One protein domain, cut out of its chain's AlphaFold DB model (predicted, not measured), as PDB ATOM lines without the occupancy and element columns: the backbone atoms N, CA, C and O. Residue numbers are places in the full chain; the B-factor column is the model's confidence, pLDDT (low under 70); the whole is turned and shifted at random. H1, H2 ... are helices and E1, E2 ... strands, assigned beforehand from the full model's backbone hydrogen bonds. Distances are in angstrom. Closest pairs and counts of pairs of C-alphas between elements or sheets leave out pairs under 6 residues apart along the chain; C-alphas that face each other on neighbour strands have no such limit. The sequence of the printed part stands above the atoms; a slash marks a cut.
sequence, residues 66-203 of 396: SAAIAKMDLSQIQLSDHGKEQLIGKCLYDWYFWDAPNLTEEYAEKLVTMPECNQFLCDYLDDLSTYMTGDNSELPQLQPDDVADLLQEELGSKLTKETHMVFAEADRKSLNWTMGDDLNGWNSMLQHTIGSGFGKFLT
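What this domain is: This is residues 66 to 203 of the 396 residues of the protein "zinc_ribbon_2 domain-containing protein" of Ruminococcus callidus ATCC 27760 (UniProt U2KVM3). A small hairpin of two strands, E1 and E2, lies at one side of a head of short helices, H2, H3, H5, H6 and H7, and from that head the two longest helices, H4 and H8, reach toward the same far end like two arms. At that far end H9 turns off the end of H8 toward the end of H4, while short H1 packs on residues 118 to 126 of H4, away from that end. The printed part has 138 residues, with nine named helices and two named strands in the order H1 E1 E2 H2 H3 H4 H5 H6 H7 H8 H9; the class is mostly helix, and the sheet, E1 - E2, is antiparallel. The whole is compact, with a radius of gyration of the C-alphas of 16.1 A and spans of 49 by 34 by 31 A.

Where its parts are: E1 is residues 78 to 81 and begins at C-alpha 78 (-20.509, 58.882, 126.608); E2 is residues 84 to 87. H2 is residues 88 to 97, H3 105 to 111, H5 144 to 154, H6 156 to 163 and H7 169 to 178. H4, residues 115 to 133, is 26.5 A long and begins at C-alpha 115 (-36.028, 67.450, 121.790). H8, residues 180 to 195, is 19.6 A long. H1 is residues 66 to 69, and H9, residues 197 to 203, ends at C-alpha 203 (-43.190, 38.894, 128.627).

How they stand to each other: In the hairpin E1 and E2, N 79 and O 86 are within hydrogen-bond range at 2.8 A. The closest C-alphas of E1 and H2, Gln 78 and Ile 88, are 5.8 A apart. H2 touches H3 at Gly 89 and Glu 109, C-alphas 4.1 A apart, at a steep tilt of 67 degrees. H2 touches H7 at Tyr 96 and Thr 178, 5.3 A between C-alphas, about perpendicular at 82 degrees. H3 touches H6 at Tyr 107 and Thr 163, C-alphas 6.1 A apart. H7 touches H5 at Asn 176 and Pro 144, C-alphas 5.1 A apart. H5 and H4 only just touch, with 3 pairs of C-alphas within 8 A, the closest Glu 154 and Glu 116 at 7.5 A. Residues 118 to 126 of H4 touch H1; the closest C-alphas, Cys 122 and Ser 66, are 4.8 A apart. H4 and H8 are near each other. H8 and H9 touch only at the corner, closest at C-alphas 194 and 200, 4.4 A. In H2 to H9 each O i to N i+4 pair is within hydrogen-bond range; H1 is too short for one.

The domain as a whole: The C-alphas farthest apart, of His 164 and Phe 198, are 50.2 A apart. The printed part has no cut and no long link. Mean pLDDT of the printed part is 92.5, and no printed residue is under 70.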
ATOM      1  N   SER A  66     -40.486  56.189 129.521       91.19
ATOM      2  CA  SER A  66     -40.413  57.326 128.599       91.19
ATOM      3  C   SER A  66     -40.341  58.654 129.353       91.19
ATOM      4  O   SER A  66     -39.475  59.469 129.062       91.19
ATOM      5  N   ALA A  67     -41.131  58.847 130.415       90.69
ATOM      6  CA  ALA A  67     -41.054  60.053 131.247       90.69
ATOM      7  C   ALA A  67     -39.670  60.267 131.888       90.69
ATOM      8  O   ALA A  67     -39.250  61.409 132.083       90.69
ATOM      9  N   ALA A  68     -38.961  59.192 132.229       90.31
ATOM     10  CA  ALA A  68     -37.605  59.280 132.746       90.31
ATOM     11  C   ALA A  68     -36.592  59.630 131.656       90.31
ATOM     12  O   ALA A  68     -35.756  60.504 131.875       90.31
ATOM     13  N   ILE A  69     -36.682  58.987 130.492       88.25
ATOM     14  CA  ILE A  69     -35.792  59.222 129.344       88.25
ATOM     15  C   ILE A  69     -35.983  60.633 128.775       88.25
ATOM     16  O   ILE A  69     -35.005  61.331 128.525       88.25
ATOM     17  N   ALA A  70     -37.219  61.134 128.752       90.25
ATOM     18  CA  ALA A  70     -37.543  62.518 128.408       90.25
ATOM     19  C   ALA A  70     -36.846  63.562 129.309       90.25
ATOM     20  O   ALA A  70     -36.771  64.741 128.965       90.25
ATOM     21  N   LYS A  71     -36.366  63.161 130.495       89.31
ATOM     22  CA  LYS A  71     -35.595  64.013 131.417       89.31
ATOM     23  C   LYS A  71     -34.090  63.780 131.350       89.31
ATOM     24  O   LYS A  71     -33.362  64.465 132.066       89.31
ATOM     25  N   MET A  72     -33.628  62.827 130.550       87.12
ATOM     26  CA  MET A  72     -32.207  62.584 130.351       87.12
ATOM     27  C   MET A  72     -31.642  63.547 129.310       87.12
ATOM     28  O   MET A  72     -32.311  63.883 128.334       87.12
ATOM     29  N   ASP A  73     -30.402  63.983 129.522       85.50
ATOM     30  CA  ASP A  73     -29.668  64.785 128.543       85.50
ATOM     31  C   ASP A  73     -28.825  63.861 127.659       85.50
ATOM     32  O   ASP A  73     -27.688  63.528 127.993       85.50
ATOM     33  N   LEU A  74     -29.405  63.413 126.542       82.81
ATOM     34  CA  LEU A  74     -28.757  62.463 125.633       82.81
ATOM     35  C   LEU A  74     -27.409  62.981 125.121       82.81
ATOM     36  O   LEU A  74     -26.489  62.189 124.949       82.81
ATOM     37  N   SER A  75     -27.254  64.298 124.960       83.94
ATOM     38  CA  SER A  75     -26.021  64.908 124.451       83.94
ATOM     39  C   SER A  75     -24.803  64.650 125.347       83.94
ATOM     40  O   SER A  75     -23.675  64.677 124.865       83.94
ATOM     41  N   GLN A  76     -25.018  64.347 126.633       85.75
ATOM     42  CA  GLN A  76     -23.959  64.048 127.599       85.75
ATOM     43  C   GLN A  76     -23.624  62.556 127.696       85.75
ATOM     44  O   GLN A  76     -22.733  62.180 128.463       85.75
ATOM     45  N   ILE A  77     -24.331  61.685 126.968       86.12
ATOM     46  CA  ILE A  77     -24.045  60.251 126.984       86.12
ATOM     47  C   ILE A  77     -22.679  60.014 126.345       86.12
ATOM     48  O   ILE A  77     -22.443  60.389 125.195       86.12
ATOM     49  N   GLN A  78     -21.798  59.352 127.094       85.12
ATOM     50  CA  GLN A  78     -20.509  58.882 126.608       85.12
ATOM     51  C   GLN A  78     -20.566  57.372 126.398       85.12
ATOM     52  O   GLN A  78     -20.905  56.615 127.310       85.12
ATOM     53  N   LEU A  79     -20.252  56.940 125.183       84.88
ATOM     54  CA  LEU A  79     -20.163  55.539 124.802       84.88
ATOM     55  C   LEU A  79     -18.690  55.159 124.666       84.88
ATOM     56  O   LEU A  79     -17.868  55.942 124.193       84.88
ATOM     57  N   SER A  80     -18.349  53.951 125.112       81.56
ATOM     58  CA  SER A  80     -17.008  53.409 124.920       81.56
ATOM     59  C   SER A  80     -16.942  52.729 123.560       81.56
ATOM     60  O   SER A  80     -17.588  51.703 123.356       81.56
ATOM     61  N   ASP A  81     -16.149  53.290 122.654       81.00
ATOM     62  CA  ASP A  81     -15.862  52.713 121.347       81.00
ATOM     63  C   ASP A  81     -14.361  52.438 121.215       81.00
ATOM     64  O   ASP A  81     -13.523  53.311 121.452       81.00
ATOM     65  N   HIS A  82     -14.002  51.189 120.912       78.06
ATOM     66  CA  HIS A  82     -12.611  50.721 120.836       78.06
ATOM     67  C   HIS A  82     -11.710  51.148 122.020       78.06
ATOM     68  O   HIS A  82     -10.511  51.389 121.862       78.06
ATOM     69  N   GLY A  83     -12.278  51.227 123.229       80.19
ATOM     70  CA  GLY A  83     -11.563  51.623 124.448       80.19
ATOM     71  C   GLY A  83     -11.389  53.134 124.636       80.19
ATOM     72  O   GLY A  83     -10.657  53.543 125.536       80.19
ATOM     73  N   LYS A  84     -12.048  53.963 123.818       85.50
ATOM     74  CA  LYS A  84     -12.122  55.421 123.977       85.50
ATOM     75  C   LYS A  84     -13.551  55.840 124.291       85.50
ATOM     76  O   LYS A  84     -14.485  55.369 123.654       85.50
ATOM     77  N   GLU A  85     -13.713  56.730 125.261       86.69
ATOM     78  CA  GLU A  85     -15.009  57.346 125.548       86.69
ATOM     79  C   GLU A  85     -15.266  58.481 124.554       86.69
ATOM     80  O   GLU A  85     -14.413  59.350 124.357       86.69
ATOM     81  N   GLN A  86     -16.419  58.438 123.891       89.88
ATOM     82  CA  GLN A  86     -16.847  59.418 122.897       89.88
ATOM     83  C   GLN A  86     -18.301  59.814 123.155       89.88
ATOM     84  O   GLN A  86     -19.097  59.003 123.630       89.88
ATOM     85  N   LEU A  87     -18.655  61.065 122.858       90.12
ATOM     86  CA  LEU A  87     -20.037  61.530 122.973       90.12
ATOM     87  C   LEU A  87     -20.926  60.815 121.953       90.12
ATOM     88  O   LEU A  87     -20.499  60.533 120.834       90.12
ATOM     89  N   ILE A  88     -22.185  60.580 122.321       91.19
ATOM     90  CA  ILE A  88     -23.136  59.848 121.480       91.19
ATOM     91  C   ILE A  88     -23.321  60.472 120.090       91.19
ATOM     92  O   ILE A  88     -23.481  59.735 119.123       91.19
ATOM     93  N   GLY A  89     -23.244  61.804 119.968       92.25
ATOM     94  CA  GLY A  89     -23.324  62.493 118.675       92.25
ATOM     95  C   GLY A  89     -22.182  62.097 117.739       92.25
ATOM     96  O   GLY A  89     -22.407  61.808 116.568       92.25
ATOM     97  N   LYS A  90     -20.969  61.968 118.279       92.44
ATOM     98  CA  LYS A  90     -19.816  61.493 117.521       92.44
ATOM     99  C   LYS A  90     -19.935  60.019 117.142       92.44
ATOM    100  O   LYS A  90     -19.696  59.670 115.993       92.44
ATOM    101  N   CYS A  91     -20.371  59.167 118.071       92.94
ATOM    102  CA  CYS A  91     -20.637  57.759 117.762       92.94
ATOM    103  C   CYS A  91     -21.698  57.606 116.665       92.94
ATOM    104  O   CYS A  91     -21.547  56.776 115.778       92.94
ATOM    105  N   LEU A  92     -22.754  58.425 116.694       93.50
ATOM    106  CA  LEU A  92     -23.789  58.429 115.661       93.50
ATOM    107  C   LEU A  92     -23.196  58.754 114.284       93.50
ATOM    108  O   LEU A  92     -23.543  58.099 113.298       93.50
ATOM    109  N   TYR A  93     -22.276  59.720 114.227       94.81
ATOM    110  CA  TYR A  93     -21.563  60.036 112.999       94.81
ATOM    111  C   TYR A  93     -20.689  58.869 112.525       94.81
ATOM    112  O   TYR A  93     -20.877  58.379 111.411       94.81
ATOM    113  N   ASP A  94     -19.794  58.390 113.392       93.81
ATOM    114  CA  ASP A  94     -18.816  57.346 113.074       93.81
ATOM    115  C   ASP A  94     -19.485  56.028 112.651       93.81
ATOM    116  O   ASP A  94     -18.981  55.334 111.768       93.81
ATOM    117  N   TRP A  95     -20.622  55.676 113.256       93.12
ATOM    118  CA  TRP A  95     -21.303  54.410 112.982       93.12
ATOM    119  C   TRP A  95     -22.269  54.499 111.804       93.12
ATOM    120  O   TRP A  95     -22.318  53.575 110.993       93.12
ATOM    121  N   TYR A  96     -23.008  55.605 111.668       94.50
ATOM    122  CA  TYR A  96     -24.143  55.645 110.746       94.50
ATOM    123  C   TYR A  96     -24.097  56.761 109.706       94.50
ATOM    124  O   TYR A  96     -24.638  56.568 108.617       94.50
ATOM    125  N   PHE A  97     -23.484  57.914 109.990       95.12
ATOM    126  CA  PHE A  97     -23.498  59.047 109.047       95.12
ATOM    127  C   PHE A  97     -22.238  59.130 108.177       95.12
ATOM    128  O   PHE A  97     -22.208  59.928 107.249       95.12
ATOM    129  N   TRP A  98     -21.220  58.307 108.434       92.50
ATOM    130  CA  TRP A  98     -19.905  58.397 107.787       92.50
ATOM    131  C   TRP A  98     -19.916  58.312 106.245       92.50
ATOM    132  O   TRP A  98     -19.008  58.852 105.615       92.50
ATOM    133  N   ASP A  99     -20.905  57.644 105.640       93.75
ATOM    134  CA  ASP A  99     -21.052  57.507 104.175       93.75
ATOM    135  C   ASP A  99     -22.053  58.523 103.577       93.75
ATOM    136  O   ASP A  99     -22.247  58.590 102.360       93.75
ATOM    137  N   ALA A 100     -22.685  59.348 104.421       94.38
ATOM    138  CA  ALA A 100     -23.695  60.305 103.995       94.38
ATOM    139  C   ALA A 100     -23.033  61.621 103.537       94.38
ATOM    140  O   ALA A 100     -22.297  62.247 104.302       94.38
ATOM    141  N   PRO A 101     -23.280  62.084 102.297       92.19
ATOM    142  CA  PRO A 101     -22.522  63.184 101.699       92.19
ATOM    143  C   PRO A 101     -22.691  64.540 102.394       92.19
ATOM    144  O   PRO A 101     -21.778  65.363 102.319       92.19
ATOM    145  N   ASN A 102     -23.839  64.800 103.027       92.75
ATOM    146  CA  ASN A 102     -24.124  66.085 103.669       92.75
ATOM    147  C   ASN A 102     -24.162  66.010 105.196       92.75
ATOM    148  O   ASN A 102     -24.315  67.052 105.827       92.75
ATOM    149  N   LEU A 103     -24.076  64.830 105.810       94.44
ATOM    150  CA  LEU A 103     -24.164  64.707 107.264       94.44
ATOM    151  C   LEU A 103     -22.763  64.763 107.858       94.44
ATOM    152  O   LEU A 103     -21.923  63.929 107.551       94.44
ATOM    153  N   THR A 104     -22.506  65.752 108.708       94.12
ATOM    154  CA  THR A 104     -21.215  65.921 109.392       94.12
ATOM    155  C   THR A 104     -21.282  65.521 110.860       94.12
ATOM    156  O   THR A 104     -22.360  65.333 111.423       94.12
ATOM    157  N   GLU A 105     -20.118  65.440 111.507       94.44
ATOM    158  CA  GLU A 105     -20.010  65.260 112.959       94.44
ATOM    159  C   GLU A 105     -20.792  66.353 113.710       94.44
ATOM    160  O   GLU A 105     -21.608  66.038 114.572       94.44
ATOM    161  N   GLU A 106     -20.666  67.623 113.299       94.44
ATOM    162  CA  GLU A 106     -21.444  68.734 113.871       94.44
ATOM    163  C   GLU A 106     -22.960  68.523 113.702       94.44
ATOM    164  O   GLU A 106     -23.734  68.789 114.624       94.44
ATOM    165  N   TYR A 107     -23.398  67.997 112.553       94.81
ATOM    166  CA  TYR A 107     -24.806  67.669 112.325       94.81
ATOM    167  C   TYR A 107     -25.312  66.613 113.315       94.81
ATOM    168  O   TYR A 107     -26.380  66.783 113.908       94.81
ATOM    169  N   ALA A 108     -24.537  65.549 113.530       94.44
ATOM    170  CA  ALA A 108     -24.874  64.476 114.463       94.44
ATOM    171  C   ALA A 108     -24.883  64.954 115.927       94.44
ATOM    172  O   ALA A 108     -25.792  64.620 116.688       94.44
ATOM    173  N   GLU A 109     -23.922  65.794 116.316       93.25
ATOM    174  CA  GLU A 109     -23.880  66.411 117.644       93.25
ATOM    175  C   GLU A 109     -25.082  67.328 117.896       93.25
ATOM    176  O   GLU A 109     -25.676  67.290 118.974       93.25
ATOM    177  N   LYS A 110     -25.496  68.126 116.906       94.00
ATOM    178  CA  LYS A 110     -26.689  68.977 117.030       94.00
ATOM    179  C   LYS A 110     -27.970  68.160 117.075       94.00
ATOM    180  O   LYS A 110     -28.843  68.462 117.888       94.00
ATOM    181  N   LEU A 111     -28.073  67.114 116.264       93.69
ATOM    182  CA  LEU A 111     -29.223  66.216 116.228       93.69
ATOM    183  C   LEU A 111     -29.553  65.635 117.609       93.69
ATOM    184  O   LEU A 111     -30.705  65.703 118.033       93.69
ATOM    185  N   VAL A 112     -28.562  65.131 118.348       92.31
ATOM    186  CA  VAL A 112     -28.800  64.518 119.673       92.31
ATOM    187  C   VAL A 112     -29.210  65.524 120.757       92.31
ATOM    188  O   VAL A 112     -29.685  65.120 121.817       92.31
ATOM    189  N   THR A 113     -29.069  66.829 120.500       91.94
ATOM    190  CA  THR A 113     -29.573  67.893 121.388       91.94
ATOM    191  C   THR A 113     -31.029  68.268 121.108       91.94
ATOM    192  O   THR A 113     -31.644  68.975 121.910       91.94
ATOM    193  N   MET A 114     -31.594  67.816 119.983       91.69
ATOM    194  CA  MET A 114     -32.952  68.176 119.589       91.69
ATOM    195  C   MET A 114     -33.983  67.420 120.436       91.69
ATOM    196  O   MET A 114     -33.882  66.198 120.581       91.69
ATOM    197  N   PRO A 115     -35.009  68.102 120.975       91.00
ATOM    198  CA  PRO A 115     -36.028  67.450 121.790       91.00
ATOM    199  C   PRO A 115     -36.832  66.407 121.005       91.00
ATOM    200  O   PRO A 115     -37.245  65.412 121.595       91.00
ATOM    201  N   GLU A 116     -37.011  66.584 119.694       93.06
ATOM    202  CA  GLU A 116     -37.701  65.620 118.828       93.06
ATOM    203  C   GLU A 116     -36.949  64.285 118.736       93.06
ATOM    204  O   GLU A 116     -37.578  63.237 118.696       93.06
ATOM    205  N   CYS A 117     -35.612  64.292 118.809       91.38
ATOM    206  CA  CYS A 117     -34.822  63.058 118.859       91.38
ATOM    207  C   CYS A 117     -35.132  62.252 120.134       91.38
ATOM    208  O   CYS A 117     -35.321  61.037 120.094       91.38
ATOM    209  N   ASN A 118     -35.270  62.934 121.276       90.56
ATOM    210  CA  ASN A 118     -35.676  62.285 122.521       90.56
ATOM    211  C   ASN A 118     -37.144  61.823 122.471       90.56
ATOM    212  O   ASN A 118     -37.476  60.749 122.973       90.56
ATOM    213  N   GLN A 119     -38.020  62.614 121.844       92.88
ATOM    214  CA  GLN A 119     -39.427  62.261 121.665       92.88
ATOM    215  C   GLN A 119     -39.584  60.999 120.808       92.88
ATOM    216  O   GLN A 119     -40.281  60.085 121.232       92.88
ATOM    217  N   PHE A 120     -38.855  60.894 119.697       93.94
ATOM    218  CA  PHE A 120     -38.819  59.705 118.844       93.94
ATOM    219  C   PHE A 120     -38.455  58.434 119.628       93.94
ATOM    220  O   PHE A 120     -39.137  57.411 119.535       93.94
ATOM    221  N   LEU A 121     -37.420  58.503 120.477       92.62
ATOM    222  CA  LEU A 121     -37.049  57.390 121.359       92.62
ATOM    223  C   LEU A 121     -38.151  57.064 122.376       92.62
ATOM    224  O   LEU A 121     -38.410  55.894 122.658       92.62
ATOM    225  N   CYS A 122     -38.792  58.088 122.942       94.00
ATOM    226  CA  CYS A 122     -39.884  57.911 123.894       94.00
ATOM    227  C   CYS A 122     -41.111  57.253 123.250       94.00
ATOM    228  O   CYS A 122     -41.690  56.360 123.866       94.00
ATOM    229  N   ASP A 123     -41.466  57.646 122.028       94.75
ATOM    230  CA  ASP A 123     -42.602  57.097 121.286       94.75
ATOM    231  C   ASP A 123     -42.368  55.620 120.950       94.75
ATOM    232  O   ASP A 123     -43.212  54.775 121.253       94.75
ATOM    233  N   TYR A 124     -41.166  55.268 120.476       94.69
ATOM    234  CA  TYR A 124     -40.803  53.869 120.238       94.69
ATOM    235  C   TYR A 124     -40.864  53.012 121.516       94.69
ATOM    236  O   TYR A 124     -41.351  51.875 121.509       94.69
ATOM    237  N   LEU A 125     -40.391  53.542 122.650       93.88
ATOM    238  CA  LEU A 125     -40.454  52.840 123.936       93.88
ATOM    239  C   LEU A 125     -41.881  52.700 124.466       93.88
ATOM    240  O   LEU A 125     -42.197  51.691 125.101       93.88
ATOM    241  N   ASP A 126     -42.738  53.686 124.215       94.31
ATOM    242  CA  ASP A 126     -44.156  53.631 124.555       94.31
ATOM    243  C   ASP A 126     -44.884  52.570 123.721       94.31
ATOM    244  O   ASP A 126     -45.657  51.782 124.277       94.31
ATOM    245  N   ASP A 127     -44.596  52.470 122.424       94.69
ATOM    246  CA  ASP A 127     -45.136  51.420 121.560       94.69
ATOM    247  C   ASP A 127     -44.674  50.031 122.007       94.69
ATOM    248  O   ASP A 127     -45.474  49.090 122.104       94.69
ATOM    249  N   LEU A 128     -43.394  49.900 122.369       94.25
ATOM    250  CA  LEU A 128     -42.848  48.648 122.887       94.25
ATOM    251  C   LEU A 128     -43.494  48.277 124.228       94.25
ATOM    252  O   LEU A 128     -43.872  47.123 124.439       94.25
ATOM    253  N   SER A 129     -43.672  49.255 125.118       93.94
ATOM    254  CA  SER A 129     -44.373  49.094 126.393       93.94
ATOM    255  C   SER A 129     -45.802  48.593 126.170       93.94
ATOM    256  O   SER A 129     -46.195  47.580 126.751       93.94
ATOM    257  N   THR A 130     -46.534  49.221 125.248       93.69
ATOM    258  CA  THR A 130     -47.914  48.874 124.866       93.69
ATOM    259  C   THR A 130     -48.007  47.455 124.289       93.69
ATOM    260  O   THR A 130     -48.933  46.693 124.585       93.69
ATOM    261  N   TYR A 131     -47.015  47.032 123.501       94.44
ATOM    262  CA  TYR A 131     -46.909  45.646 123.038       94.44
ATOM    263  C   TYR A 131     -46.671  44.658 124.195       94.44
ATOM    264  O   TYR A 131     -47.304  43.592 124.260       94.44
ATOM    265  N   MET A 132     -45.758  44.998 125.113       92.94
ATOM    266  CA  MET A 132     -45.376  44.157 126.252       92.94
ATOM    267  C   MET A 132     -46.510  44.008 127.274       92.94
ATOM    268  O   MET A 132     -46.695  42.911 127.804       92.94
ATOM    269  N   THR A 133     -47.303  45.054 127.527       92.12
ATOM    270  CA  THR A 133     -48.510  44.982 128.376       92.12
ATOM    271  C   THR A 133     -49.634  44.189 127.705       92.12
ATOM    272  O   THR A 133     -50.456  43.573 128.392       92.12
ATOM    273  N   GLY A 134     -49.606  44.096 126.374       89.94
ATOM    274  CA  GLY A 134     -50.549  43.334 125.561       89.94
ATOM    275  C   GLY A 134     -51.685  44.169 124.977       89.94
ATOM    276  O   GLY A 134     -52.596  43.582 124.395       89.94
ATOM    277  N   ASP A 135     -51.611  45.495 125.106       88.25
ATOM    278  CA  ASP A 135     -52.569  46.445 124.534       88.25
ATOM    279  C   ASP A 135     -52.411  46.547 123.006       88.25
ATOM    280  O   ASP A 135     -53.395  46.740 122.296       88.25
ATOM    281  N   ASN A 136     -51.196  46.314 122.491       89.88
ATOM    282  CA  ASN A 136     -50.931  46.116 121.066       89.88
ATOM    283  C   ASN A 136     -50.558  44.647 120.766       89.88
ATOM    284  O   ASN A 136     -49.838  43.977 121.517       89.88
ATOM    285  N   SER A 137     -51.074  44.104 119.661       87.31
ATOM    286  CA  SER A 137     -50.769  42.752 119.180       87.31
ATOM    287  C   SER A 137     -49.484  42.662 118.367       87.31
ATOM    288  O   SER A 137     -48.877  41.581 118.346       87.31
ATOM    289  N   GLU A 138     -49.105  43.765 117.728       92.00
ATOM    290  CA  GLU A 138     -47.993  43.861 116.790       92.00
ATOM    291  C   GLU A 138     -46.768  44.442 117.486       92.00
ATOM    292  O   GLU A 138     -46.857  45.414 118.234       92.00
ATOM    293  N   LEU A 139     -45.631  43.775 117.296       94.69
ATOM    294  CA  LEU A 139     -44.357  44.229 117.828       94.69
ATOM    295  C   LEU A 139     -43.894  45.418 116.970       94.69
ATOM    296  O   LEU A 139     -43.778  45.227 115.755       94.69
ATOM    297  N   PRO A 140     -43.631  46.601 117.555       95.31
ATOM    298  CA  PRO A 140     -43.139  47.736 116.788       95.31
ATOM    299  C   PRO A 140     -41.783  47.404 116.168       95.31
ATOM    300  O   PRO A 140     -40.929  46.767 116.794       95.31
ATOM    301  N   GLN A 141     -41.600  47.839 114.928       94.56
ATOM    302  CA  GLN A 141     -40.350  47.704 114.194       94.56
ATOM    303  C   GLN A 141     -39.763  49.085 113.976       94.56
ATOM    304  O   GLN A 141     -40.510  50.034 113.770       94.56
ATOM    305  N   LEU A 142     -38.439  49.168 114.025       94.12
ATOM    306  CA  LEU A 142     -37.707  50.383 113.702       94.12
ATOM    307  C   LEU A 142     -37.076  50.215 112.323       94.12
ATOM    308  O   LEU A 142     -36.319  49.264 112.115       94.12
ATOM    309  N   GLN A 143     -37.405  51.090 111.383       94.69
ATOM    310  CA  GLN A 143     -36.861  51.091 110.031       94.69
ATOM    311  C   GLN A 143     -35.924  52.287 109.828       94.69
ATOM    312  O   GLN A 143     -36.121  53.341 110.435       94.69
ATOM    313  N   PRO A 144     -34.917  52.163 108.947       94.06
ATOM    314  CA  PRO A 144     -34.081  53.302 108.575       94.06
ATOM    315  C   PRO A 144     -34.882  54.486 108.012       94.06
ATOM    316  O   PRO A 144     -34.544  55.638 108.282       94.06
ATOM    317  N   ASP A 145     -35.977  54.204 107.294       94.50
ATOM    318  CA  ASP A 145     -36.865  55.241 106.766       94.50
ATOM    319  C   ASP A 145     -37.539  56.050 107.887       94.50
ATOM    320  O   ASP A 145     -37.660  57.258 107.731       94.50
ATOM    321  N   ASP A 146     -37.858  55.457 109.046       94.81
ATOM    322  CA  ASP A 146     -38.431  56.200 110.184       94.81
ATOM    323  C   ASP A 146     -37.446  57.263 110.706       94.81
ATOM    324  O   ASP A 146     -37.823  58.381 111.057       94.81
ATOM    325  N   VAL A 147     -36.149  56.926 110.726       94.06
ATOM    326  CA  VAL A 147     -35.082  57.862 111.112       94.06
ATOM    327  C   VAL A 147     -34.883  58.920 110.029       94.06
ATOM    328  O   VAL A 147     -34.731  60.099 110.341       94.06
ATOM    329  N   ALA A 148     -34.892  58.531 108.753       94.69
ATOM    330  CA  ALA A 148     -34.768  59.478 107.650       94.69
ATOM    331  C   ALA A 148     -35.945  60.469 107.607       94.69
ATOM    332  O   ALA A 148     -35.725  61.664 107.407       94.69
ATOM    333  N   ASP A 149     -37.166  59.996 107.847       95.38
ATOM    334  CA  ASP A 149     -38.379  60.810 107.921       95.38
ATOM    335  C   ASP A 149     -38.297  61.788 109.105       95.38
ATOM    336  O   ASP A 149     -38.533  62.982 108.921       95.38
ATOM    337  N   LEU A 150     -37.826  61.349 110.282       95.38
ATOM    338  CA  LEU A 150     -37.545  62.240 111.417       95.38
ATOM    339  C   LEU A 150     -36.564  63.365 111.032       95.38
ATOM    340  O   LEU A 150     -36.805  64.543 111.318       95.38
ATOM    341  N   LEU A 151     -35.451  63.022 110.375       94.62
ATOM    342  CA  LEU A 151     -34.425  63.990 109.971       94.62
ATOM    343  C   LEU A 151     -34.915  64.969 108.906       94.62
ATOM    344  O   LEU A 151     -34.489  66.125 108.896       94.62
ATOM    345  N   GLN A 152     -35.791  64.520 108.012       93.75
ATOM    346  CA  GLN A 152     -36.257  65.300 106.877       93.75
ATOM    347  C   GLN A 152     -37.489  66.148 107.214       93.75
ATOM    348  O   GLN A 152     -37.519  67.340 106.899       93.75
ATOM    349  N   GLU A 153     -38.499  65.549 107.840       93.19
ATOM    350  CA  GLU A 153     -39.824  66.144 108.023       93.19
ATOM    351  C   GLU A 153     -39.928  66.934 109.327       93.19
ATOM    352  O   GLU A 153     -40.395  68.076 109.325       93.19
ATOM    353  N   GLU A 154     -39.448  66.370 110.435       93.25
ATOM    354  CA  GLU A 154     -39.583  67.002 111.752       93.25
ATOM    355  C   GLU A 154     -38.408  67.928 112.070       93.25
ATOM    356  O   GLU A 154     -38.582  69.057 112.545       93.25
ATOM    357  N   LEU A 155     -37.191  67.467 111.777       93.94
ATOM    358  CA  LEU A 155     -35.962  68.149 112.170       93.94
ATOM    359  C   LEU A 155     -35.309  68.960 111.053       93.94
ATOM    360  O   LEU A 155     -34.513  69.854 111.359       93.94
ATOM    361  N   GLY A 156     -35.664  68.722 109.789       92.06
ATOM    362  CA  GLY A 156     -34.940  69.258 108.633       92.06
ATOM    363  C   GLY A 156     -34.771  70.776 108.679       92.06
ATOM    364  O   GLY A 156     -33.656  71.291 108.621       92.06
ATOM    365  N   SER A 157     -35.862  71.519 108.894       93.12
ATOM    366  CA  SER A 157     -35.807  72.990 108.950       93.12
ATOM    367  C   SER A 157     -34.946  73.534 110.100       93.12
ATOM    368  O   SER A 157     -34.275  74.558 109.943       93.12
ATOM    369  N   LYS A 158     -34.940  72.853 111.252       94.81
ATOM    370  CA  LYS A 158     -34.185  73.260 112.444       94.81
ATOM    371  C   LYS A 158     -32.707  72.943 112.281       94.81
ATOM    372  O   LYS A 158     -31.875  73.820 112.496       94.81
ATOM    373  N   LEU A 159     -32.385  71.730 111.839       93.44
ATOM    374  CA  LEU A 159     -31.006  71.306 111.624       93.44
ATOM    375  C   LEU A 159     -30.346  72.093 110.497       93.44
ATOM    376  O   LEU A 159     -29.211  72.528 110.668       93.44
ATOM    377  N   THR A 160     -31.058  72.405 109.411       94.31
ATOM    378  CA  THR A 160     -30.529  73.297 108.368       94.31
ATOM    379  C   THR A 160     -30.242  74.699 108.890       94.31
ATOM    380  O   THR A 160     -29.255  75.312 108.492       94.31
ATOM    381  N   LYS A 161     -31.064  75.228 109.801       95.19
ATOM    382  CA  LYS A 161     -30.806  76.540 110.400       95.19
ATOM    383  C   LYS A 161     -29.558  76.538 111.292       95.19
ATOM    384  O   LYS A 161     -28.825  77.521 111.273       95.19
ATOM    385  N   GLU A 162     -29.346  75.472 112.059       94.19
ATOM    386  CA  GLU A 162     -28.247  75.363 113.029       94.19
ATOM    387  C   GLU A 162     -26.910  74.949 112.397       94.19
ATOM    388  O   GLU A 162     -25.865  75.381 112.864       94.19
ATOM    389  N   THR A 163     -26.935  74.130 111.343       93.44
ATOM    390  CA  THR A 163     -25.729  73.514 110.746       93.44
ATOM    391  C   THR A 163     -25.444  73.999 109.326       93.44
ATOM    392  O   THR A 163     -24.396  73.704 108.764       93.44
ATOM    393  N   HIS A 164     -26.392  74.710 108.708       92.88
ATOM    394  CA  HIS A 164     -26.381  75.065 107.283       92.88
ATOM    395  C   HIS A 164     -26.386  73.867 106.318       92.88
ATOM    396  O   HIS A 164     -26.214  74.057 105.113       92.88
ATOM    397  N   MET A 165     -26.635  72.652 106.815       92.38
ATOM    398  CA  MET A 165     -26.693  71.432 106.010       92.38
ATOM    399  C   MET A 165     -28.137  71.025 105.727       92.38
ATOM    400  O   MET A 165     -29.026  71.172 106.568       92.38
ATOM    401  N   VAL A 166     -28.386  70.528 104.520       93.38
ATOM    402  CA  VAL A 166     -29.708  70.061 104.095       93.38
ATOM    403  C   VAL A 166     -29.648  68.551 103.956       93.38
ATOM    404  O   VAL A 166     -28.846  68.049 103.171       93.38
ATOM    405  N   PHE A 167     -30.510  67.851 104.690       94.31
ATOM    406  CA  PHE A 167     -30.706  66.416 104.518       94.31
ATOM    407  C   PHE A 167     -31.262  66.143 103.115       94.31
ATOM    408  O   PHE A 167     -32.339  66.630 102.758       94.31
ATOM    409  N   ALA A 168     -30.513  65.404 102.303       93.19
ATOM    410  CA  ALA A 168     -30.847  65.102 100.921       93.19
ATOM    411  C   ALA A 168     -31.194  63.621 100.726       93.19
ATOM    412  O   ALA A 168     -30.864  62.750 101.525       93.19
ATOM    413  N   GLU A 169     -31.783  63.313  99.572       93.94
ATOM    414  CA  GLU A 169     -32.125  61.938  99.183       93.94
ATOM    415  C   GLU A 169     -30.900  61.001  99.130       93.94
ATOM    416  O   GLU A 169     -31.013  59.792  99.328       93.94
ATOM    417  N   ALA A 170     -29.708  61.544  98.863       94.31
ATOM    418  CA  ALA A 170     -28.471  60.771  98.922       94.31
ATOM    419  C   ALA A 170     -28.118  60.355 100.363       94.31
ATOM    420  O   ALA A 170     -27.674  59.228 100.568       94.31
ATOM    421  N   ASP A 171     -28.380  61.222 101.348       95.75
ATOM    422  CA  ASP A 171     -28.175  60.921 102.768       95.75
ATOM    423  C   ASP A 171     -29.176  59.862 103.246       95.75
ATOM    424  O   ASP A 171     -28.775  58.914 103.912       95.75
ATOM    425  N   ARG A 172     -30.449  59.940 102.818       95.25
ATOM    426  CA  ARG A 172     -31.454  58.886 103.075       95.25
ATOM    427  C   ARG A 172     -30.963  57.519 102.606       95.25
ATOM    428  O   ARG A 172     -31.010  56.549 103.356       95.25
ATOM    429  N   LYS A 173     -30.462  57.427 101.371       94.94
ATOM    430  CA  LYS A 173     -29.937  56.161 100.833       94.94
ATOM    431  C   LYS A 173     -28.734  55.654 101.619       94.94
ATOM    432  O   LYS A 173     -28.648  54.451 101.852       94.94
ATOM    433  N   SER A 174     -27.843  56.557 102.027       94.69
ATOM    434  CA  SER A 174     -26.718  56.210 102.893       94.69
ATOM    435  C   SER A 174     -27.199  55.660 104.232       94.69
ATOM    436  O   SER A 174     -26.716  54.610 104.635       94.69
ATOM    437  N   LEU A 175     -28.168  56.303 104.893       94.31
ATOM    438  CA  LEU A 175     -28.724  55.825 106.164       94.31
ATOM    439  C   LEU A 175     -29.400  54.465 106.026       94.31
ATOM    440  O   LEU A 175     -29.179  53.583 106.851       94.31
ATOM    441  N   ASN A 176     -30.175  54.263 104.959       93.56
ATOM    442  CA  ASN A 176     -30.820  52.976 104.698       93.56
ATOM    443  C   ASN A 176     -29.796  51.844 104.557       93.56
ATOM    444  O   ASN A 176     -30.069  50.716 104.966       93.56
ATOM    445  N   TRP A 177     -28.615  52.143 104.014       93.69
ATOM    446  CA  TRP A 177     -27.507  51.200 103.926       93.69
ATOM    447  C   TRP A 177     -26.779  51.011 105.265       93.69
ATOM    448  O   TRP A 177     -26.596  49.874 105.694       93.69
ATOM    449  N   THR A 178     -26.384  52.093 105.940       95.56
ATOM    450  CA  THR A 178     -25.547  52.028 107.150       95.56
ATOM    451  C   THR A 178     -26.311  51.561 108.388       95.56
ATOM    452  O   THR A 178     -25.761  50.815 109.188       95.56
ATOM    453  N   MET A 179     -27.580  51.952 108.549       95.31
ATOM    454  CA  MET A 179     -28.424  51.558 109.687       95.31
ATOM    455  C   MET A 179     -29.193  50.255 109.448       95.31
ATOM    456  O   MET A 179     -29.673  49.640 110.401       95.31
ATOM    457  N   GLY A 180     -29.353  49.845 108.186       94.19
ATOM    458  CA  GLY A 180     -30.247  48.755 107.796       94.19
ATOM    459  C   GLY A 180     -29.963  47.446 108.529       94.19
ATOM    460  O   GLY A 180     -30.880  46.847 109.090       94.19
ATOM    461  N   ASP A 181     -28.705  47.013 108.565       93.75
ATOM    462  CA  ASP A 181     -28.326  45.742 109.189       93.75
ATOM    463  C   ASP A 181     -28.519  45.755 110.713       93.75
ATOM    464  O   ASP A 181     -29.063  44.796 111.266       93.75
ATOM    465  N   ASP A 182     -28.165  46.852 111.386       94.62
ATOM    466  CA  ASP A 182     -28.291  46.977 112.843       94.62
ATOM    467  C   ASP A 182     -29.756  47.070 113.287       94.62
ATOM    468  O   ASP A 182     -30.167  46.386 114.230       94.62
ATOM    469  N   LEU A 183     -30.580  47.842 112.569       95.38
ATOM    470  CA  LEU A 183     -32.016  47.935 112.843       95.38
ATOM    471  C   LEU A 183     -32.738  46.616 112.545       95.38
ATOM    472  O   LEU A 183     -33.569  46.165 113.339       95.38
ATOM    473  N   ASN A 184     -32.379  45.928 111.458       95.44
ATOM    474  CA  ASN A 184     -32.892  44.587 111.177       95.44
ATOM    475  C   ASN A 184     -32.451  43.573 112.238       95.44
ATOM    476  O   ASN A 184     -33.252  42.733 112.663       95.44
ATOM    477  N   GLY A 185     -31.203  43.659 112.701       96.69
ATOM    478  CA  GLY A 185     -30.674  42.853 113.797       96.69
ATOM    479  C   GLY A 185     -31.458  43.064 115.091       96.69
ATOM    480  O   GLY A 185     -31.887  42.092 115.720       96.69
ATOM    481  N   TRP A 186     -31.725  44.321 115.449       95.50
ATOM    482  CA  TRP A 186     -32.548  44.694 116.599       95.50
ATOM    483  C   TRP A 186     -33.981  44.153 116.492       95.50
ATOM    484  O   TRP A 186     -34.450  43.450 117.392       95.50
ATOM    485  N   ASN A 187     -34.653  44.394 115.361       96.62
ATOM    486  CA  ASN A 187     -36.011  43.907 115.109       96.62
ATOM    487  C   ASN A 187     -36.081  42.374 115.173       96.62
ATOM    488  O   ASN A 187     -36.980  41.810 115.801       96.62
ATOM    489  N   SER A 188     -35.107  41.682 114.575       96.56
ATOM    490  CA  SER A 188     -34.999  40.220 114.610       96.56
ATOM    491  C   SER A 188     -34.793  39.699 116.034       96.56
ATOM    492  O   SER A 188     -35.464  38.753 116.457       96.56
ATOM    493  N   MET A 189     -33.931  40.354 116.820       95.75
ATOM    494  CA  MET A 189     -33.688  40.003 118.219       95.75
ATOM    495  C   MET A 189     -34.953  40.152 119.069       95.75
ATOM    496  O   MET A 189     -35.288  39.243 119.840       95.75
ATOM    497  N   LEU A 190     -35.697  41.252 118.913       95.50
ATOM    498  CA  LEU A 190     -36.979  41.435 119.596       95.50
ATOM    499  C   LEU A 190     -38.007  40.398 119.138       95.50
ATOM    500  O   LEU A 190     -38.668  39.776 119.973       95.50
ATOM    501  N   GLN A 191     -38.107  40.139 117.835       95.50
ATOM    502  CA  GLN A 191     -39.051  39.165 117.295       95.50
ATOM    503  C   GLN A 191     -38.770  37.744 117.808       95.50
ATOM    504  O   GLN A 191     -39.697  37.015 118.178       95.50
ATOM    505  N   HIS A 192     -37.496  37.364 117.894       94.62
ATOM    506  CA  HIS A 192     -37.060  36.086 118.448       94.62
ATOM    507  C   HIS A 192     -37.306  35.993 119.963       94.62
ATOM    508  O   HIS A 192     -37.745  34.955 120.458       94.62
ATOM    509  N   THR A 193     -37.053  37.073 120.708       94.00
ATOM    510  CA  THR A 193     -37.084  37.056 122.180       94.00
ATOM    511  C   THR A 193     -38.491  37.245 122.745       94.00
ATOM    512  O   THR A 193     -38.888  36.537 123.669       94.00
ATOM    513  N   ILE A 194     -39.258  38.194 122.206       95.06
ATOM    514  CA  ILE A 194     -40.568  38.603 122.734       95.06
ATOM    515  C   ILE A 194     -41.680  38.625 121.675       95.06
ATOM    516  O   ILE A 194     -42.844  38.838 122.017       95.06
ATOM    517  N   GLY A 195     -41.360  38.394 120.400       92.69
ATOM    518  CA  GLY A 195     -42.317  38.446 119.290       92.69
ATOM    519  C   GLY A 195     -43.227  37.221 119.165       92.69
ATOM    520  O   GLY A 195     -44.338  37.326 118.642       92.69
ATOM    521  N   SER A 196     -42.809  36.050 119.662       92.06
ATOM    522  CA  SER A 196     -43.575  34.808 119.484       92.06
ATOM    523  C   SER A 196     -43.427  33.783 120.620       92.06
ATOM    524  O   SER A 196     -42.608  33.924 121.532       92.06
ATOM    525  N   GLY A 197     -44.279  32.752 120.578       92.44
ATOM    526  CA  GLY A 197     -44.190  31.559 121.421       92.44
ATOM    527  C   GLY A 197     -44.182  31.833 122.927       92.44
ATOM    528  O   GLY A 197     -44.956  32.641 123.447       92.44
ATOM    529  N   PHE A 198     -43.301  31.119 123.633       91.69
ATOM    530  CA  PHE A 198     -43.154  31.237 125.083       91.69
ATOM    531  C   PHE A 198     -42.584  32.596 125.509       91.69
ATOM    532  O   PHE A 198     -42.977  33.096 126.557       91.69
ATOM    533  N   GLY A 199     -41.722  33.215 124.695       92.38
ATOM    534  CA  GLY A 199     -41.165  34.540 124.970       92.38
ATOM    535  C   GLY A 199     -42.252  35.611 125.035       92.38
ATOM    536  O   GLY A 199     -42.403  36.281 126.054       92.38
ATOM    537  N   LYS A 200     -43.110  35.682 124.006       94.06
ATOM    538  CA  LYS A 200     -44.284  36.574 123.996       94.06
ATOM    539  C   LYS A 200     -45.207  36.329 125.186       94.06
ATOM    540  O   LYS A 200     -45.648  37.278 125.834       94.06
ATOM    541  N   PHE A 201     -45.501  35.059 125.473       93.12
ATOM    542  CA  PHE A 201     -46.332  34.682 126.615       93.12
ATOM    543  C   PHE A 201     -45.721  35.158 127.938       93.12
ATOM    544  O   PHE A 201     -46.403  35.830 128.707       93.12
ATOM    545  N   LEU A 202     -44.447  34.852 128.191       91.94
ATOM    546  CA  LEU A 202     -43.776  35.176 129.445       91.94
ATOM    547  C   LEU A 202     -43.631  36.687 129.633       91.94
ATOM    548  O   LEU A 202     -43.903  37.176 130.724       91.94
ATOM    549  N   THR A 203     -43.275  37.428 128.582       92.75
ATOM    550  CA  THR A 203     -43.190  38.894 128.627       92.75
ATOM    551  C   THR A 203     -44.532  39.506 129.002       92.75
ATOM    552  O   THR A 203     -44.613  40.248 129.977       92.75
TER     553      THR A 203